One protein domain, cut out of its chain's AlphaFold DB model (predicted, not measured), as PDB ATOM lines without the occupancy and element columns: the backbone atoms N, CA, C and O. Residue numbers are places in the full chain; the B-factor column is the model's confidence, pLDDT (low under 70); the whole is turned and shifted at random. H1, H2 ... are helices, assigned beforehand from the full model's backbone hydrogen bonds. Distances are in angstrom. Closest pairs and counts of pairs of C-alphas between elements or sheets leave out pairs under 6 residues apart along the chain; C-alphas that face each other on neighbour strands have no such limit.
ATOM      1  N   GLY A   2     158.343  98.752 209.210       65.00
ATOM      2  CA  GLY A   2     157.510  99.405 210.245       65.00
ATOM      3  C   GLY A   2     156.032  99.600 209.866       65.00
ATOM      4  O   GLY A   2     155.162  99.449 210.716       65.00
ATOM      5  N   ARG A   3     155.766  99.926 208.594       69.88
ATOM      6  CA  ARG A   3     154.417 100.221 208.091       69.88
ATOM      7  C   ARG A   3     153.536  98.980 207.972       69.88
ATOM      8  O   ARG A   3     152.438  98.992 208.503       69.88
ATOM      9  N   GLU A   4     154.060  97.918 207.363       74.44
ATOM     10  CA  GLU A   4     153.349  96.640 207.200       74.44
ATOM     11  C   GLU A   4     152.918  96.080 208.556       74.44
ATOM     12  O   GLU A   4     151.749  95.808 208.755       74.44
ATOM     13  N   THR A   5     153.812  96.050 209.554       71.88
ATOM     14  CA  THR A   5     153.442  95.572 210.895       71.88
ATOM     15  C   THR A   5     152.328  96.401 211.532       71.88
ATOM     16  O   THR A   5     151.491  95.857 212.235       71.88
ATOM     17  N   ALA A   6     152.313  97.720 211.335       69.44
ATOM     18  CA  ALA A   6     151.263  98.567 211.894       69.44
ATOM     19  C   ALA A   6     149.913  98.364 211.184       69.44
ATOM     20  O   ALA A   6     148.880  98.406 211.846       69.44
ATOM     21  N   GLN A   7     149.938  98.115 209.872       79.88
ATOM     22  CA  GLN A   7     148.755  97.761 209.088       79.88
ATOM     23  C   GLN A   7     148.229  96.379 209.481       79.88
ATOM     24  O   GLN A   7     147.048  96.267 209.776       79.88
ATOM     25  N   ASP A   8     149.106  95.384 209.623       81.44
ATOM     26  CA  ASP A   8     148.728  94.040 210.070       81.44
ATOM     27  C   ASP A   8     148.048  94.079 211.444       81.44
ATOM     28  O   ASP A   8     147.005  93.468 211.631       81.44
ATOM     29  N   ILE A   9     148.605  94.832 212.405       76.62
ATOM     30  CA  ILE A   9     148.015  94.994 213.748       76.62
ATOM     31  C   ILE A   9     146.628  95.647 213.663       76.62
ATOM     32  O   ILE A   9     145.714  95.265 214.392       76.62
ATOM     33  N   ARG A  10     146.484  96.667 212.813       83.25
ATOM     34  CA  ARG A  10     145.226  97.388 212.612       83.25
ATOM     35  C   ARG A  10     144.166  96.485 211.985       83.25
ATOM     36  O   ARG A  10     143.034  96.478 212.453       83.25
ATOM     37  N   ASP A  11     144.525  95.762 210.932       85.06
ATOM     38  CA  ASP A  11     143.590  94.930 210.177       85.06
ATOM     39  C   ASP A  11     143.170  93.711 211.018       85.06
ATOM     40  O   ASP A  11     141.979  93.453 211.155       85.06
ATOM     41  N   GLU A  12     144.115  93.082 211.729       83.38
ATOM     42  CA  GLU A  12     143.852  92.027 212.724       83.38
ATOM     43  C   GLU A  12     142.887  92.496 213.827       83.38
ATOM     44  O   GLU A  12     142.023  91.741 214.277       83.38
ATOM     45  N   HIS A  13     142.998  93.758 214.254       79.50
ATOM     46  CA  HIS A  13     142.066  94.335 215.216       79.50
ATOM     47  C   HIS A  13     140.663  94.516 214.633       79.50
ATOM     48  O   HIS A  13     139.682  94.165 215.290       79.50
ATOM     49  N   VAL A  14     140.561  95.078 213.427       84.75
ATOM     50  CA  VAL A  14     139.269  95.288 212.766       84.75
ATOM     51  C   VAL A  14     138.551  93.961 212.571       84.75
ATOM     52  O   VAL A  14     137.376  93.867 212.916       84.75
ATOM     53  N   ASP A  15     139.257  92.934 212.109       87.50
ATOM     54  CA  ASP A  15     138.668  91.618 211.869       87.50
ATOM     55  C   ASP A  15     138.149  90.981 213.169       87.50
ATOM     56  O   ASP A  15     137.029  90.474 213.194       87.50
ATOM     57  N   ARG A  16     138.892  91.102 214.280       80.25
ATOM     58  CA  ARG A  16     138.457  90.593 215.595       80.25
ATOM     59  C   ARG A  16     137.215  91.312 216.129       80.25
ATOM     60  O   ARG A  16     136.342  90.680 216.713       80.25
ATOM     61  N   VAL A  17     137.130  92.631 215.953       79.06
ATOM     62  CA  VAL A  17     135.948  93.398 216.380       79.06
ATOM     63  C   VAL A  17     134.740  93.063 215.506       79.06
ATOM     64  O   VAL A  17     133.639  92.946 216.030       79.06
ATOM     65  N   VAL A  18     134.940  92.867 214.202       86.44
ATOM     66  CA  VAL A  18     133.875  92.429 213.287       86.44
ATOM     67  C   VAL A  18     133.337  91.060 213.691       86.44
ATOM     68  O   VAL A  18     132.126  90.902 213.780       86.44
ATOM     69  N   GLU A  19     134.214  90.093 213.971       86.56
ATOM     70  CA  GLU A  19     133.814  88.756 214.428       86.56
ATOM     71  C   GLU A  19     132.972  88.831 215.710       86.56
ATOM     72  O   GLU A  19     131.899  88.236 215.775       86.56
ATOM     73  N   TYR A  20     133.397  89.655 216.672       79.50
ATOM     74  CA  TYR A  20     132.675  89.858 217.927       79.50
ATOM     75  C   TYR A  20     131.299  90.521 217.741       79.50
ATOM     76  O   TYR A  20     130.323  90.125 218.370       79.50
ATOM     77  N   LEU A  21     131.197  91.525 216.865       79.69
ATOM     78  CA  LEU A  21     129.926  92.205 216.583       79.69
ATOM     79  C   LEU A  21     128.919  91.291 215.881       79.69
ATOM     80  O   LEU A  21     127.729  91.379 216.165       79.69
ATOM     81  N   ILE A  22     129.406  90.418 214.992       84.44
ATOM     82  CA  ILE A  22     128.582  89.409 214.318       84.44
ATOM     83  C   ILE A  22     128.080  88.366 215.325       84.44
ATOM     84  O   ILE A  22     126.938  87.928 215.225       84.44
ATOM     85  N   GLU A  23     128.913  87.961 216.289       84.31
ATOM     86  CA  GLU A  23     128.530  86.988 217.320       84.31
ATOM     87  C   GLU A  23     127.466  87.538 218.286       84.31
ATOM     88  O   GLU A  23     126.554  86.809 218.677       84.31
ATOM     89  N   GLU A  24     127.552  88.822 218.638       77.44
ATOM     90  CA  GLU A  24     126.647  89.479 219.595       77.44
ATOM     91  C   GLU A  24     125.372  90.064 218.956       77.44
ATOM     92  O   GLU A  24     124.543  90.620 219.676       77.44
ATOM     93  N   ASP A  25     125.206  89.959 217.630       79.38
ATOM     94  CA  ASP A  25     124.085  90.538 216.862       79.38
ATOM     95  C   ASP A  25     123.815  92.008 217.243       79.38
ATOM     96  O   ASP A  25     122.690  92.434 217.516       79.38
ATOM     97  N   ALA A  26     124.894  92.788 217.362       74.00
ATOM     98  CA  ALA A  26     124.815  94.158 217.843       74.00
ATOM     99  C   ALA A  26     124.082  95.054 216.829       74.00
ATOM    100  O   ALA A  26     124.434  95.090 215.652       74.00
ATOM    101  N   GLU A  27     123.110  95.847 217.290       72.88
ATOM    102  CA  GLU A  27     122.481  96.878 216.456       72.88
ATOM    103  C   GLU A  27     123.469  98.027 216.214       72.88
ATOM    104  O   GLU A  27     123.816  98.788 217.124       72.88
ATOM    105  N   ILE A  28     123.933  98.159 214.971       76.75
ATOM    106  CA  ILE A  28     124.864  99.207 214.552       76.75
ATOM    107  C   ILE A  28     124.086 100.305 213.813       76.75
ATOM    108  O   ILE A  28     123.174 100.035 213.038       76.75
ATOM    109  N   GLY A  29     124.430 101.570 214.076       67.62
ATOM    110  CA  GLY A  29     123.883 102.714 213.340       67.62
ATOM    111  C   GLY A  29     124.291 102.699 211.861       67.62
ATOM    112  O   GLY A  29     125.346 102.177 211.511       67.62
ATOM    113  N   GLY A  30     123.471 103.297 210.993       78.31
ATOM    114  CA  GLY A  30     123.634 103.185 209.540       78.31
ATOM    115  C   GLY A  30     125.007 103.625 209.006       78.31
ATOM    116  O   GLY A  30     125.617 104.584 209.493       78.31
ATOM    117  N   SER A  31     125.465 102.940 207.955       76.44
ATOM    118  CA  SER A  31     126.755 103.157 207.265       76.44
ATOM    119  C   SER A  31     127.138 104.628 207.003       76.44
ATOM    120  O   SER A  31     128.287 105.011 207.235       76.44
ATOM    121  N   GLU A  32     126.201 105.483 206.580       80.38
ATOM    122  CA  GLU A  32     126.477 106.905 206.302       80.38
ATOM    123  C   GLU A  32     126.891 107.702 207.551       80.38
ATOM    124  O   GLU A  32     127.775 108.563 207.486       80.38
ATOM    125  N   GLU A  33     126.275 107.418 208.701       79.50
ATOM    126  CA  GLU A  33     126.602 108.085 209.964       79.50
ATOM    127  C   GLU A  33     128.007 107.687 210.432       79.50
ATOM    128  O   GLU A  33     128.795 108.539 210.849       79.50
ATOM    129  N   LEU A  34     128.362 106.409 210.271       78.69
ATOM    130  CA  LEU A  34     129.683 105.878 210.610       78.69
ATOM    131  C   LEU A  34     130.798 106.506 209.775       78.69
ATOM    132  O   LEU A  34     131.811 106.939 210.334       78.69
ATOM    133  N   VAL A  35     130.614 106.589 208.455       82.56
ATOM    134  CA  VAL A  35     131.586 107.226 207.551       82.56
ATOM    135  C   VAL A  35     131.759 108.700 207.917       82.56
ATOM    136  O   VAL A  35     132.888 109.178 208.078       82.56
ATOM    137  N   ARG A  36     130.650 109.411 208.147       85.00
ATOM    138  CA  ARG A  36     130.674 110.823 208.543       85.00
ATOM    139  C   ARG A  36     131.401 111.041 209.871       85.00
ATOM    140  O   ARG A  36     132.170 111.997 209.989       85.00
ATOM    141  N   ASP A  37     131.196 110.166 210.850       80.12
ATOM    142  CA  ASP A  37     131.872 110.251 212.146       80.12
ATOM    143  C   ASP A  37     133.374 109.965 212.037       80.12
ATOM    144  O   ASP A  37     134.181 110.674 212.653       80.12
ATOM    145  N   ILE A  38     133.773 108.992 211.211       80.19
ATOM    146  CA  ILE A  38     135.186 108.717 210.919       80.19
ATOM    147  C   ILE A  38     135.859 109.955 210.307       80.19
ATOM    148  O   ILE A  38     136.904 110.400 210.802       80.19
ATOM    149  N   GLU A  39     135.244 110.563 209.291       82.31
ATOM    150  CA  GLU A  39     135.761 111.789 208.678       82.31
ATOM    151  C   GLU A  39     135.817 112.961 209.664       82.31
ATOM    152  O   GLU A  39     136.798 113.716 209.706       82.31
ATOM    153  N   HIS A  40     134.770 113.139 210.471       83.94
ATOM    154  CA  HIS A  40     134.698 114.239 211.424       83.94
ATOM    155  C   HIS A  40     135.795 114.127 212.492       83.94
ATOM    156  O   HIS A  40     136.454 115.122 212.826       83.94
ATOM    157  N   MET A  41     136.057 112.913 212.989       74.75
ATOM    158  CA  MET A  41     137.146 112.648 213.934       74.75
ATOM    159  C   MET A  41     138.521 112.947 213.338       74.75
ATOM    160  O   MET A  41     139.366 113.539 214.023       74.75
ATOM    161  N   ARG A  42     138.736 112.608 212.062       75.19
ATOM    162  CA  ARG A  42     139.965 112.953 211.339       75.19
ATOM    163  C   ARG A  42     140.169 114.465 211.296       75.19
ATOM    164  O   ARG A  42     141.178 114.949 211.812       75.19
ATOM    165  N   ARG A  43     139.184 115.222 210.798       80.12
ATOM    166  CA  ARG A  43     139.274 116.695 210.702       80.12
ATOM    167  C   ARG A  43     139.529 117.336 212.066       80.12
ATOM    168  O   ARG A  43     140.357 118.237 212.199       80.12
ATOM    169  N   ARG A  44     138.868 116.843 213.120       80.75
ATOM    170  CA  ARG A  44     139.069 117.327 214.497       80.75
ATOM    171  C   ARG A  44     140.479 117.048 215.018       80.75
ATOM    172  O   ARG A  44     140.996 117.809 215.837       80.75
ATOM    173  N   THR A  45     141.089 115.955 214.580       69.44
ATOM    174  CA  THR A  45     142.444 115.568 214.976       69.44
ATOM    175  C   THR A  45     143.484 116.394 214.230       69.44
ATOM    176  O   THR A  45     144.369 116.958 214.873       69.44
ATOM    177  N   GLU A  46     143.314 116.587 212.921       71.19
ATOM    178  CA  GLU A  46     144.130 117.503 212.110       71.19
ATOM    179  C   GLU A  46     144.120 118.927 212.695       71.19
ATOM    180  O   GLU A  46     145.175 119.530 212.899       71.19
ATOM    181  N   GLN A  47     142.949 119.431 213.103       76.56
ATOM    182  CA  GLN A  47     142.837 120.734 213.771       76.56
ATOM    183  C   GLN A  47     143.568 120.793 215.121       76.56
ATOM    184  O   GLN A  47     144.178 121.812 215.454       76.56
ATOM    185  N   ARG A  48     143.531 119.717 215.923       70.75
ATOM    186  CA  ARG A  48     144.300 119.643 217.179       70.75
ATOM    187  C   ARG A  48     145.803 119.644 216.918       70.75
ATOM    188  O   ARG A  48     146.532 120.264 217.690       70.75
ATOM    189  N   PHE A  49     146.256 118.997 215.846       65.56
ATOM    190  CA  PHE A  49     147.661 119.023 215.440       65.56
ATOM    191  C   PHE A  49     148.108 120.421 215.017       65.56
ATOM    192  O   PHE A  49     149.106 120.905 215.550       65.56
ATOM    193  N   ALA A  50     147.318 121.108 214.189       68.12
ATOM    194  CA  ALA A  50     147.580 122.497 213.813       68.12
ATOM    195  C   ALA A  50     147.635 123.430 215.040       68.12
ATOM    196  O   ALA A  50     148.466 124.329 215.126       68.12
ATOM    197  N   ARG A  51     146.791 123.191 216.056       70.94
ATOM    198  CA  ARG A  51     146.815 123.970 217.306       70.94
ATOM    199  C   ARG A  51     147.988 123.602 218.229       70.94
ATOM    200  O   ARG A  51     148.413 124.437 219.018       70.94
ATOM    201  N   GLY A  52     148.525 122.385 218.148       64.06
ATOM    202  CA  GLY A  52     149.726 121.979 218.888       64.06
ATOM    203  C   GLY A  52     151.007 122.648 218.376       64.06
ATOM    204  O   GLY A  52     151.940 122.864 219.151       64.06
ATOM    205  N   GLU A  53     151.028 123.027 217.097       63.75
ATOM    206  CA  GLU A  53     152.144 123.728 216.453       63.75
ATOM    207  C   GLU A  53     152.423 125.096 217.096       63.75
ATOM    208  O   GLU A  53     153.581 125.468 217.288       63.75
ATOM    209  N   SER A  54     151.379 125.808 217.531       66.94
ATOM    210  CA  SER A  54     151.527 127.121 218.170       66.94
ATOM    211  C   SER A  54     152.142 127.048 219.570       66.94
ATOM    212  O   SER A  54     152.928 127.911 219.948       66.94
ATOM    213  N   VAL A  55     151.845 126.004 220.349       73.06
ATOM    214  CA  VAL A  55     152.451 125.819 221.682       73.06
ATOM    215  C   VAL A  55     153.937 125.486 221.552       73.06
ATOM    216  O   VAL A  55     154.766 125.970 222.326       73.06
ATOM    217  N   LEU A  56     154.285 124.683 220.547       68.25
ATOM    218  CA  LEU A  56     155.667 124.311 220.274       68.25
ATOM    219  C   LEU A  56     156.496 125.477 219.739       68.25
ATOM    220  O   LEU A  56     157.631 125.643 220.179       68.25
ATOM    221  N   SER A  57     155.937 126.306 218.855       72.00
ATOM    222  CA  SER A  57     156.637 127.488 218.345       72.00
ATOM    223  C   SER A  57     156.918 128.512 219.451       72.00
ATOM    224  O   SER A  57     158.010 129.077 219.484       72.00
ATOM    225  N   ILE A  58     156.008 128.674 220.419       78.62
ATOM    226  CA  ILE A  58     156.224 129.518 221.605       78.62
ATOM    227  C   ILE A  58     157.351 128.961 222.490       78.62
ATOM    228  O   ILE A  58     158.231 129.713 222.910       78.62
ATOM    229  N   LEU A  59     157.365 127.648 222.757       75.69
ATOM    230  CA  LEU A  59     158.440 127.012 223.533       75.69
ATOM    231  C   LEU A  59     159.798 127.119 222.830       75.69
ATOM    232  O   LEU A  59     160.807 127.377 223.485       75.69
ATOM    233  N   LEU A  60     159.821 126.958 221.506       73.81
ATOM    234  CA  LEU A  60     161.035 127.090 220.705       73.81
ATOM    235  C   LEU A  60     161.545 128.538 220.700       73.81
ATOM    236  O   LEU A  60     162.743 128.761 220.861       73.81
ATOM    237  N   ALA A  61     160.640 129.517 220.592       79.94
ATOM    238  CA  ALA A  61     160.969 130.937 220.693       79.94
ATOM    239  C   ALA A  61     161.554 131.285 222.070       79.94
ATOM    240  O   ALA A  61     162.562 131.982 222.145       79.94
ATOM    241  N   GLY A  62     160.988 130.742 223.155       79.12
ATOM    242  CA  GLY A  62     161.544 130.890 224.502       79.12
ATOM    243  C   GLY A  62     162.924 130.241 224.644       79.12
ATOM    244  O   GLY A  62     163.848 130.859 225.165       79.12
ATOM    245  N   ALA A  63     163.099 129.021 224.129       77.00
ATOM    246  CA  ALA A  63     164.381 128.323 224.168       77.00
ATOM    247  C   ALA A  63     165.469 129.055 223.365       77.00
ATOM    248  O   ALA A  63     166.609 129.113 223.814       77.00
ATOM    249  N   ALA A  64     165.129 129.665 222.227       77.38
ATOM    250  CA  ALA A  64     166.078 130.402 221.392       77.38
ATOM    251  C   ALA A  64     166.677 131.640 222.087       77.38
ATOM    252  O   ALA A  64     167.786 132.044 221.748       77.38
ATOM    253  N   VAL A  65     165.976 132.221 223.068       82.56
ATOM    254  CA  VAL A  65     166.471 133.375 223.840       82.56
ATOM    255  C   VAL A  65     167.547 132.968 224.853       82.56
ATOM    256  O   VAL A  65     168.452 133.752 225.131       82.56
ATOM    257  N   PHE A  66     167.474 131.750 225.399       83.19
ATOM    258  CA  PHE A  66     168.325 131.315 226.516       83.19
ATOM    259  C   PHE A  66     169.297 130.180 226.169       83.19
ATOM    260  O   PHE A  66     170.239 129.931 226.923       83.19
ATOM    261  N   ALA A  67     169.092 129.479 225.053       83.12
ATOM    262  CA  ALA A  67     169.917 128.353 224.645       83.12
ATOM    263  C   ALA A  67     170.988 128.766 223.620       83.12
ATOM    264  O   ALA A  67     170.743 129.604 222.753       83.12
ATOM    265  N   PRO A  68     172.167 128.122 223.643       88.94
ATOM    266  CA  PRO A  68     173.127 128.223 222.553       88.94
ATOM    267  C   PRO A  68     172.495 127.822 221.211       88.94
ATOM    268  O   PRO A  68     171.768 126.832 221.131       88.94
ATOM    269  N   TRP A  69     172.828 128.545 220.140       86.00
ATOM    270  CA  TRP A  69     172.280 128.344 218.788       86.00
ATOM    271  C   TRP A  69     172.336 126.888 218.279       86.00
ATOM    272  O   TRP A  69     171.391 126.410 217.654       86.00
ATOM    273  N   TRP A  70     173.399 126.145 218.598       85.94
ATOM    274  CA  TRP A  70     173.539 124.731 218.231       85.94
ATOM    275  C   TRP A  70     172.515 123.826 218.936       85.94
ATOM    276  O   TRP A  70     172.048 122.846 218.359       85.94
ATOM    277  N   LEU A  71     172.124 124.168 220.165       80.44
ATOM    278  CA  LEU A  71     171.143 123.419 220.949       80.44
ATOM    279  C   LEU A  71     169.736 123.658 220.392       80.44
ATOM    280  O   LEU A  71     168.972 122.708 220.232       80.44
ATOM    281  N   ALA A  72     169.431 124.898 219.995       77.56
ATOM    282  CA  ALA A  72     168.200 125.224 219.276       77.56
ATOM    283  C   ALA A  72     168.100 124.461 217.942       77.56
ATOM    284  O   ALA A  72     167.036 123.930 217.620       77.56
ATOM    285  N   PHE A  73     169.208 124.332 217.201       79.31
ATOM    286  CA  PHE A  73     169.251 123.539 215.969       79.31
ATOM    287  C   PHE A  73     168.951 122.054 216.222       79.31
ATOM    288  O   PHE A  73     168.058 121.499 215.583       79.31
ATOM    289  N   ILE A  74     169.625 121.423 217.195       78.50
ATOM    290  CA  ILE A  74     169.369 120.017 217.558       78.50
ATOM    291  C   ILE A  74     167.913 119.826 217.983       78.50
ATOM    292  O   ILE A  74     167.259 118.897 217.512       78.50
ATOM    293  N   LEU A  75     167.386 120.712 218.832       76.81
ATOM    294  CA  LEU A  75     166.004 120.642 219.300       76.81
ATOM    295  C   LEU A  75     165.010 120.744 218.135       76.81
ATOM    296  O   LEU A  75     164.047 119.985 218.086       76.81
ATOM    297  N   THR A  76     165.277 121.635 217.179       78.38
ATOM    298  CA  THR A  76     164.451 121.816 215.977       78.38
ATOM    299  C   THR A  76     164.464 120.567 215.103       78.38
ATOM    300  O   THR A  76     163.405 120.085 214.709       78.38
ATOM    301  N   VAL A  77     165.642 119.985 214.845       80.56
ATOM    302  CA  VAL A  77     165.763 118.734 214.077       80.56
ATOM    303  C   VAL A  77     165.017 117.597 214.776       80.56
ATOM    304  O   VAL A  77     164.243 116.881 214.143       80.56
ATOM    305  N   LEU A  78     165.198 117.454 216.090       74.81
ATOM    306  CA  LEU A  78     164.550 116.413 216.885       74.81
ATOM    307  C   LEU A  78     163.023 116.586 216.893       74.81
ATOM    308  O   LEU A  78     162.285 115.602 216.837       74.81
ATOM    309  N   LEU A  79     162.546 117.831 216.871       75.69
ATOM    310  CA  LEU A  79     161.133 118.165 216.721       75.69
ATOM    311  C   LEU A  79     160.575 117.809 215.350       75.69
ATOM    312  O   LEU A  79     159.522 117.180 215.289       75.69
ATOM    313  N   ILE A  80     161.279 118.152 214.270       74.62
ATOM    314  CA  ILE A  80     160.872 117.792 212.906       74.62
ATOM    315  C   ILE A  80     160.789 116.268 212.772       74.62
ATOM    316  O   ILE A  80     159.801 115.749 212.259       74.62
ATOM    317  N   VAL A  81     161.777 115.537 213.299       69.88
ATOM    318  CA  VAL A  81     161.773 114.065 213.301       69.88
ATOM    319  C   VAL A  81     160.613 113.517 214.140       69.88
ATOM    320  O   VAL A  81     159.910 112.604 213.702       69.88
ATOM    321  N   SER A  82     160.361 114.085 215.321       73.25
ATOM    322  CA  SER A  82     159.242 113.703 216.196       73.25
ATOM    323  C   SER A  82     157.875 113.958 215.542       73.25
ATOM    324  O   SER A  82     156.993 113.101 215.574       73.25
ATOM    325  N   MET A  83     157.698 115.100 214.873       68.69
ATOM    326  CA  MET A  83     156.478 115.406 214.124       68.69
ATOM    327  C   MET A  83     156.316 114.506 212.902       68.69
ATOM    328  O   MET A  83     155.248 113.925 212.719       68.69
ATOM    329  N   GLY A  84     157.371 114.341 212.101       65.75
ATOM    330  CA  GLY A  84     157.343 113.508 210.899       65.75
ATOM    331  C   GLY A  84     157.001 112.055 211.222       65.75
ATOM    332  O   GLY A  84     156.151 111.454 210.567       65.75
ATOM    333  N   THR A  85     157.583 111.508 212.293       64.81
ATOM    334  CA  THR A  85     157.244 110.156 212.767       64.81
ATOM    335  C   THR A  85     155.807 110.058 213.266       64.81
ATOM    336  O   THR A  85     155.138 109.069 212.970       64.81
ATOM    337  N   ARG A  86     155.288 111.080 213.956       64.88
ATOM    338  CA  ARG A  86     153.901 111.091 214.441       64.88
ATOM    339  C   ARG A  86     152.877 111.194 213.309       64.88
ATOM    340  O   ARG A  86     151.895 110.461 213.346       64.88
ATOM    341  N   LEU A  87     153.119 112.040 212.307       66.12
ATOM    342  CA  LEU A  87     152.264 112.155 211.118       66.12
ATOM    343  C   LEU A  87     152.264 110.855 210.314       66.12
ATOM    344  O   LEU A  87     151.204 110.326 210.000       66.12
ATOM    345  N   THR A  88     153.450 110.284 210.095       64.94
ATOM    346  CA  THR A  88     153.586 108.999 209.397       64.94
ATOM    347  C   THR A  88     152.890 107.869 210.155       64.94
ATOM    348  O   THR A  88     152.290 106.993 209.543       64.94
ATOM    349  N   ALA A  89     152.951 107.871 211.490       63.72
ATOM    350  CA  ALA A  89     152.250 106.885 212.303       63.72
ATOM    351  C   ALA A  89     150.729 107.029 212.181       63.72
ATOM    352  O   ALA A  89     150.043 106.023 212.079       63.72
ATOM    353  N   ILE A  90     150.195 108.251 212.152       67.25
ATOM    354  CA  ILE A  90     148.751 108.475 211.993       67.25
ATOM    355  C   ILE A  90     148.279 108.010 210.620       67.25
ATOM    356  O   ILE A  90     147.289 107.296 210.543       67.25
ATOM    357  N   GLU A  91     149.004 108.358 209.562       66.50
ATOM    358  CA  GLU A  91     148.644 107.988 208.190       66.50
ATOM    359  C   GLU A  91     148.659 106.468 207.971       66.50
ATOM    360  O   GLU A  91     147.834 105.920 207.252       66.50
ATOM    361  N   VAL A  92     149.583 105.767 208.628       68.75
ATOM    362  CA  VAL A  92     149.711 104.310 208.511       68.75
ATOM    363  C   VAL A  92     148.691 103.577 209.383       68.75
ATOM    364  O   VAL A  92     148.232 102.496 209.017       68.75
ATOM    365  N   VAL A  93     148.361 104.137 210.549       71.19
ATOM    366  CA  VAL A  93     147.558 103.457 211.572       71.19
ATOM    367  C   VAL A  93     146.074 103.799 211.453       71.19
ATOM    368  O   VAL A  93     145.250 102.939 211.741       71.19
ATOM    369  N   ALA A  94     145.701 105.009 211.041       77.31
ATOM    370  CA  ALA A  94     144.302 105.408 210.920       77.31
ATOM    371  C   ALA A  94     143.719 105.030 209.551       77.31
ATOM    372  O   ALA A  94     144.392 105.119 208.523       77.31
ATOM    373  N   PHE A  95     142.443 104.652 209.528       79.19
ATOM    374  CA  PHE A  95     141.688 104.512 208.283       79.19
ATOM    375  C   PHE A  95     141.327 105.900 207.762       79.19
ATOM    376  O   PHE A  95     140.700 106.684 208.477       79.19
ATOM    377  N   THR A  96     141.780 106.219 206.550       69.94
ATOM    378  CA  THR A  96     141.718 107.580 206.003       69.94
ATOM    379  C   THR A  96     140.507 107.800 205.104       69.94
ATOM    380  O   THR A  96     139.913 108.870 205.199       69.94
ATOM    381  N   ASP A  97     140.129 106.774 204.335       77.19
ATOM    382  CA  ASP A  97     139.003 106.771 203.395       77.19
ATOM    383  C   ASP A  97     138.267 105.416 203.493       77.19
ATOM    384  O   ASP A  97     138.595 104.478 202.761       77.19
ATOM    385  N   PRO A  98     137.350 105.240 204.464       79.06
ATOM    386  CA  PRO A  98     136.533 104.035 204.535       79.06
ATOM    387  C   PRO A  98     135.538 104.007 203.365       79.06
ATOM    388  O   PRO A  98     134.857 104.994 203.102       79.06
ATOM    389  N   ASP A  99     135.450 102.874 202.673       81.00
ATOM    390  CA  ASP A  99     134.481 102.673 201.594       81.00
ATOM    391  C   ASP A  99     133.067 102.502 202.187       81.00
ATOM    392  O   ASP A  99     132.879 101.578 202.987       81.00
ATOM    393  N   PRO A 100     132.081 103.353 201.834       77.00
ATOM    394  CA  PRO A 100     130.715 103.264 202.354       77.00
ATOM    395  C   PRO A 100     129.998 101.960 201.987       77.00
ATOM    396  O   PRO A 100     129.049 101.594 202.674       77.00
ATOM    397  N   GLU A 101     130.445 101.239 200.953       81.06
ATOM    398  CA  GLU A 101     129.888  99.927 200.584       81.06
ATOM    399  C   GLU A 101     130.407  98.784 201.478       81.06
ATOM    400  O   GLU A 101     129.973  97.633 201.371       81.06
ATOM    401  N   THR A 102     131.338  99.082 202.390       83.94
ATOM    402  CA  THR A 102     131.833  98.111 203.367       83.94
ATOM    403  C   THR A 102     130.736  97.759 204.375       83.94
ATOM    404  O   THR A 102     129.975  98.617 204.809       83.94
ATOM    405  N   ARG A 103     130.703  96.492 204.812       85.38
ATOM    406  CA  ARG A 103     129.832  96.011 205.897       85.38
ATOM    407  C   ARG A 103     129.849  96.939 207.123       85.38
ATOM    408  O   ARG A 103     130.920  97.395 207.538       85.38
ATOM    409  N   GLU A 104     128.679  97.177 207.713       83.44
ATOM    410  CA  GLU A 104     128.481  98.147 208.801       83.44
ATOM    411  C   GLU A 104     129.304  97.803 210.049       83.44
ATOM    412  O   GLU A 104     129.904  98.690 210.658       83.44
ATOM    413  N   GLU A 105     129.460  96.516 210.362       83.31
ATOM    414  CA  GLU A 105     130.287  96.018 211.466       83.31
ATOM    415  C   GLU A 105     131.752  96.416 211.286       83.31
ATOM    416  O   GLU A 105     132.441  96.809 212.231       83.31
ATOM    417  N   ARG A 106     132.233  96.373 210.042       85.19
ATOM    418  CA  ARG A 106     133.613  96.727 209.708       85.19
ATOM    419  C   ARG A 106     133.821  98.236 209.732       85.19
ATOM    420  O   ARG A 106     134.845  98.686 210.243       85.19
ATOM    421  N   LEU A 107     132.850  99.019 209.260       83.88
ATOM    422  CA  LEU A 107     132.866 100.479 209.397       83.88
ATOM    423  C   LEU A 107     132.856 100.904 210.872       83.88
ATOM    424  O   LEU A 107     133.621 101.785 211.274       83.88
ATOM    425  N   PHE A 108     132.059 100.236 211.704       83.00
ATOM    426  CA  PHE A 108     132.042 100.465 213.143       83.00
ATOM    427  C   PHE A 108     133.383 100.101 213.799       83.00
ATOM    428  O   PHE A 108     133.941 100.908 214.546       83.00
ATOM    429  N   ALA A 109     133.966  98.947 213.467       83.25
ATOM    430  CA  ALA A 109     135.289  98.556 213.955       83.25
ATOM    431  C   ALA A 109     136.380  99.573 213.561       83.25
ATOM    432  O   ALA A 109     137.193  99.984 214.396       83.25
ATOM    433  N   MET A 110     136.359 100.056 212.312       85.31
ATOM    434  CA  MET A 110     137.253 101.119 211.836       85.31
ATOM    435  C   MET A 110     137.061 102.422 212.622       85.31
ATOM    436  O   MET A 110     138.046 103.070 212.987       85.31
ATOM    437  N   ARG A 111     135.813 102.798 212.925       82.44
ATOM    438  CA  ARG A 111     135.491 103.960 213.765       82.44
ATOM    439  C   ARG A 111     136.055 103.805 215.172       82.44
ATOM    440  O   ARG A 111     136.688 104.741 215.661       82.44
ATOM    441  N   VAL A 112     135.852 102.657 215.817       80.88
ATOM    442  CA  VAL A 112     136.362 102.382 217.172       80.88
ATOM    443  C   VAL A 112     137.883 102.476 217.198       80.88
ATOM    444  O   VAL A 112     138.440 103.167 218.060       80.88
ATOM    445  N   TRP A 113     138.551 101.856 216.225       83.19
ATOM    446  CA  TRP A 113     140.000 101.936 216.079       83.19
ATOM    447  C   TRP A 113     140.475 103.375 215.888       83.19
ATOM    448  O   TRP A 113     141.350 103.847 216.617       83.19
ATOM    449  N   ASN A 114     139.865 104.108 214.954       80.69
ATOM    450  CA  ASN A 114     140.203 105.503 214.714       80.69
ATOM    451  C   ASN A 114     139.948 106.361 215.951       80.69
ATOM    452  O   ASN A 114     140.770 107.217 216.250       80.69
ATOM    453  N   ASN A 115     138.883 106.126 216.717       76.94
ATOM    454  CA  ASN A 115     138.658 106.858 217.958       76.94
ATOM    455  C   ASN A 115     139.760 106.537 218.980       76.94
ATOM    456  O   ASN A 115     140.353 107.443 219.554       76.94
ATOM    457  N   LYS A 116     140.130 105.262 219.140       72.94
ATOM    458  CA  LYS A 116     141.219 104.839 220.032       72.94
ATOM    459  C   LYS A 116     142.542 105.518 219.690       72.94
ATOM    460  O   LYS A 116     143.227 106.064 220.556       72.94
ATOM    461  N   VAL A 117     142.900 105.458 218.415       71.25
ATOM    462  CA  VAL A 117     144.173 105.952 217.909       71.25
ATOM    463  C   VAL A 117     144.154 107.479 217.884       71.25
ATOM    464  O   VAL A 117     145.037 108.124 218.429       71.25
ATOM    465  N   LEU A 118     143.134 108.112 217.325       70.00
ATOM    466  CA  LEU A 118     143.121 109.564 217.151       70.00
ATOM    467  C   LEU A 118     142.773 110.331 218.439       70.00
ATOM    468  O   LEU A 118     143.226 111.468 218.607       70.00
ATOM    469  N   ALA A 119     142.010 109.747 219.371       62.91
ATOM    470  CA  ALA A 119     141.668 110.413 220.629       62.91
ATOM    471  C   ALA A 119     142.804 110.370 221.657       62.91
ATOM    472  O   ALA A 119     142.989 111.345 222.395       62.91
ATOM    473  N   GLU A 120     143.590 109.291 221.714       56.94
ATOM    474  CA  GLU A 120     144.677 109.178 222.683       56.94
ATOM    475  C   GLU A 120     145.985 109.769 222.139       56.94
ATOM    476  O   GLU A 120     146.570 109.309 221.163       56.94
ATOM    477  N   SER A 121     146.569 110.726 222.866       52.28
ATOM    478  CA  SER A 121     147.915 111.265 222.593       52.28
ATOM    479  C   SER A 121     149.052 110.225 222.681       52.28
ATOM    480  O   SER A 121     150.221 110.572 222.504       52.28
TER     481      SER A 121
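This is residues 2 to 121 of the 253 residues of an uncharacterized protein of Haloterrigena sp. YPL8 (UniProt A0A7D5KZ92). A long helical hairpin, H2 and H3, makes the length of the domain, and at the end away from its turn H4 packs beside the first part of H2 while H1 crosses over H4. The tip of the hairpin, residues 65 to 70, stands free. The printed part has 120 residues with four named helices in the order H1, H2, H3, H4 and no named strand, and its class is all helix. It is loose, with a radius of gyration of the C-alphas of 18.8 A, and its outline is a rod of 62 by 27 by 21 A.

H1, residues 2 to 23, touches H4, residues 104 to 119, at a steep tilt of 49 degrees, opposite ways, and their closest C-alphas, those of Val 14 and Ala 109, are 5.3 A apart. H1 is apart from H2, residues 31 to 66. With its residues 3 to 10 alone H1 touches H3, residues 69 to 93, the same way at a tilt of 37 degrees, only just steep; the closest C-alphas are those of Ala 6 and Val 93, at 6.1 A. H2 touches H4 with residues 31 to 45 alone, the same way at a shallow tilt of 12 degrees, and the closest C-alphas, those of Ser 31 and Glu 104, are 5.5 A apart. H2 and H3 form a helical hairpin at a shallow tilt of 7 degrees, opposite ways. They touch with residues 60 to 64 and 72 to 76 alone, where the closest C-alphas, those of Ala 64 and Ala 72, are 6.0 A apart. H3 and H4 form a helical hairpin too, but they only just touch, with 3 pairs of C-alphas within 8 A, the closest those of Val 93 and Val 117 at 7.6 A. The helix packing is part aligned, part crossed: of the five pairs that touch, three are at a shallow tilt. Every O i to N i+4 pair is within hydrogen-bond range in H1, H3 and H4, and 28 of 32 are in H2.

H1 begins at C-alpha 2, at (157.510, 99.405, 210.245), and measures 32.3 A from first to last C-alpha. H2, the longest helix with 36 residues, measures 53.8 A and ends at C-alpha 66, at (168.325, 131.315, 226.516). H3 measures 35.8 A. H4 has 16 residues and ends at C-alpha 119, at (141.668, 110.413, 220.629).

The two C-alphas farthest apart, those of Asp 25 and Pro 68, are 62.1 A apart. The printed part has no cut. The link from H2 to H3 is tight, and those from H1 to H2 and from H3 to H4 are short. The mean pLDDT of the printed part is 76.4, and 26 residues are under 70, among them residues 83 to 92 and 119 to 121.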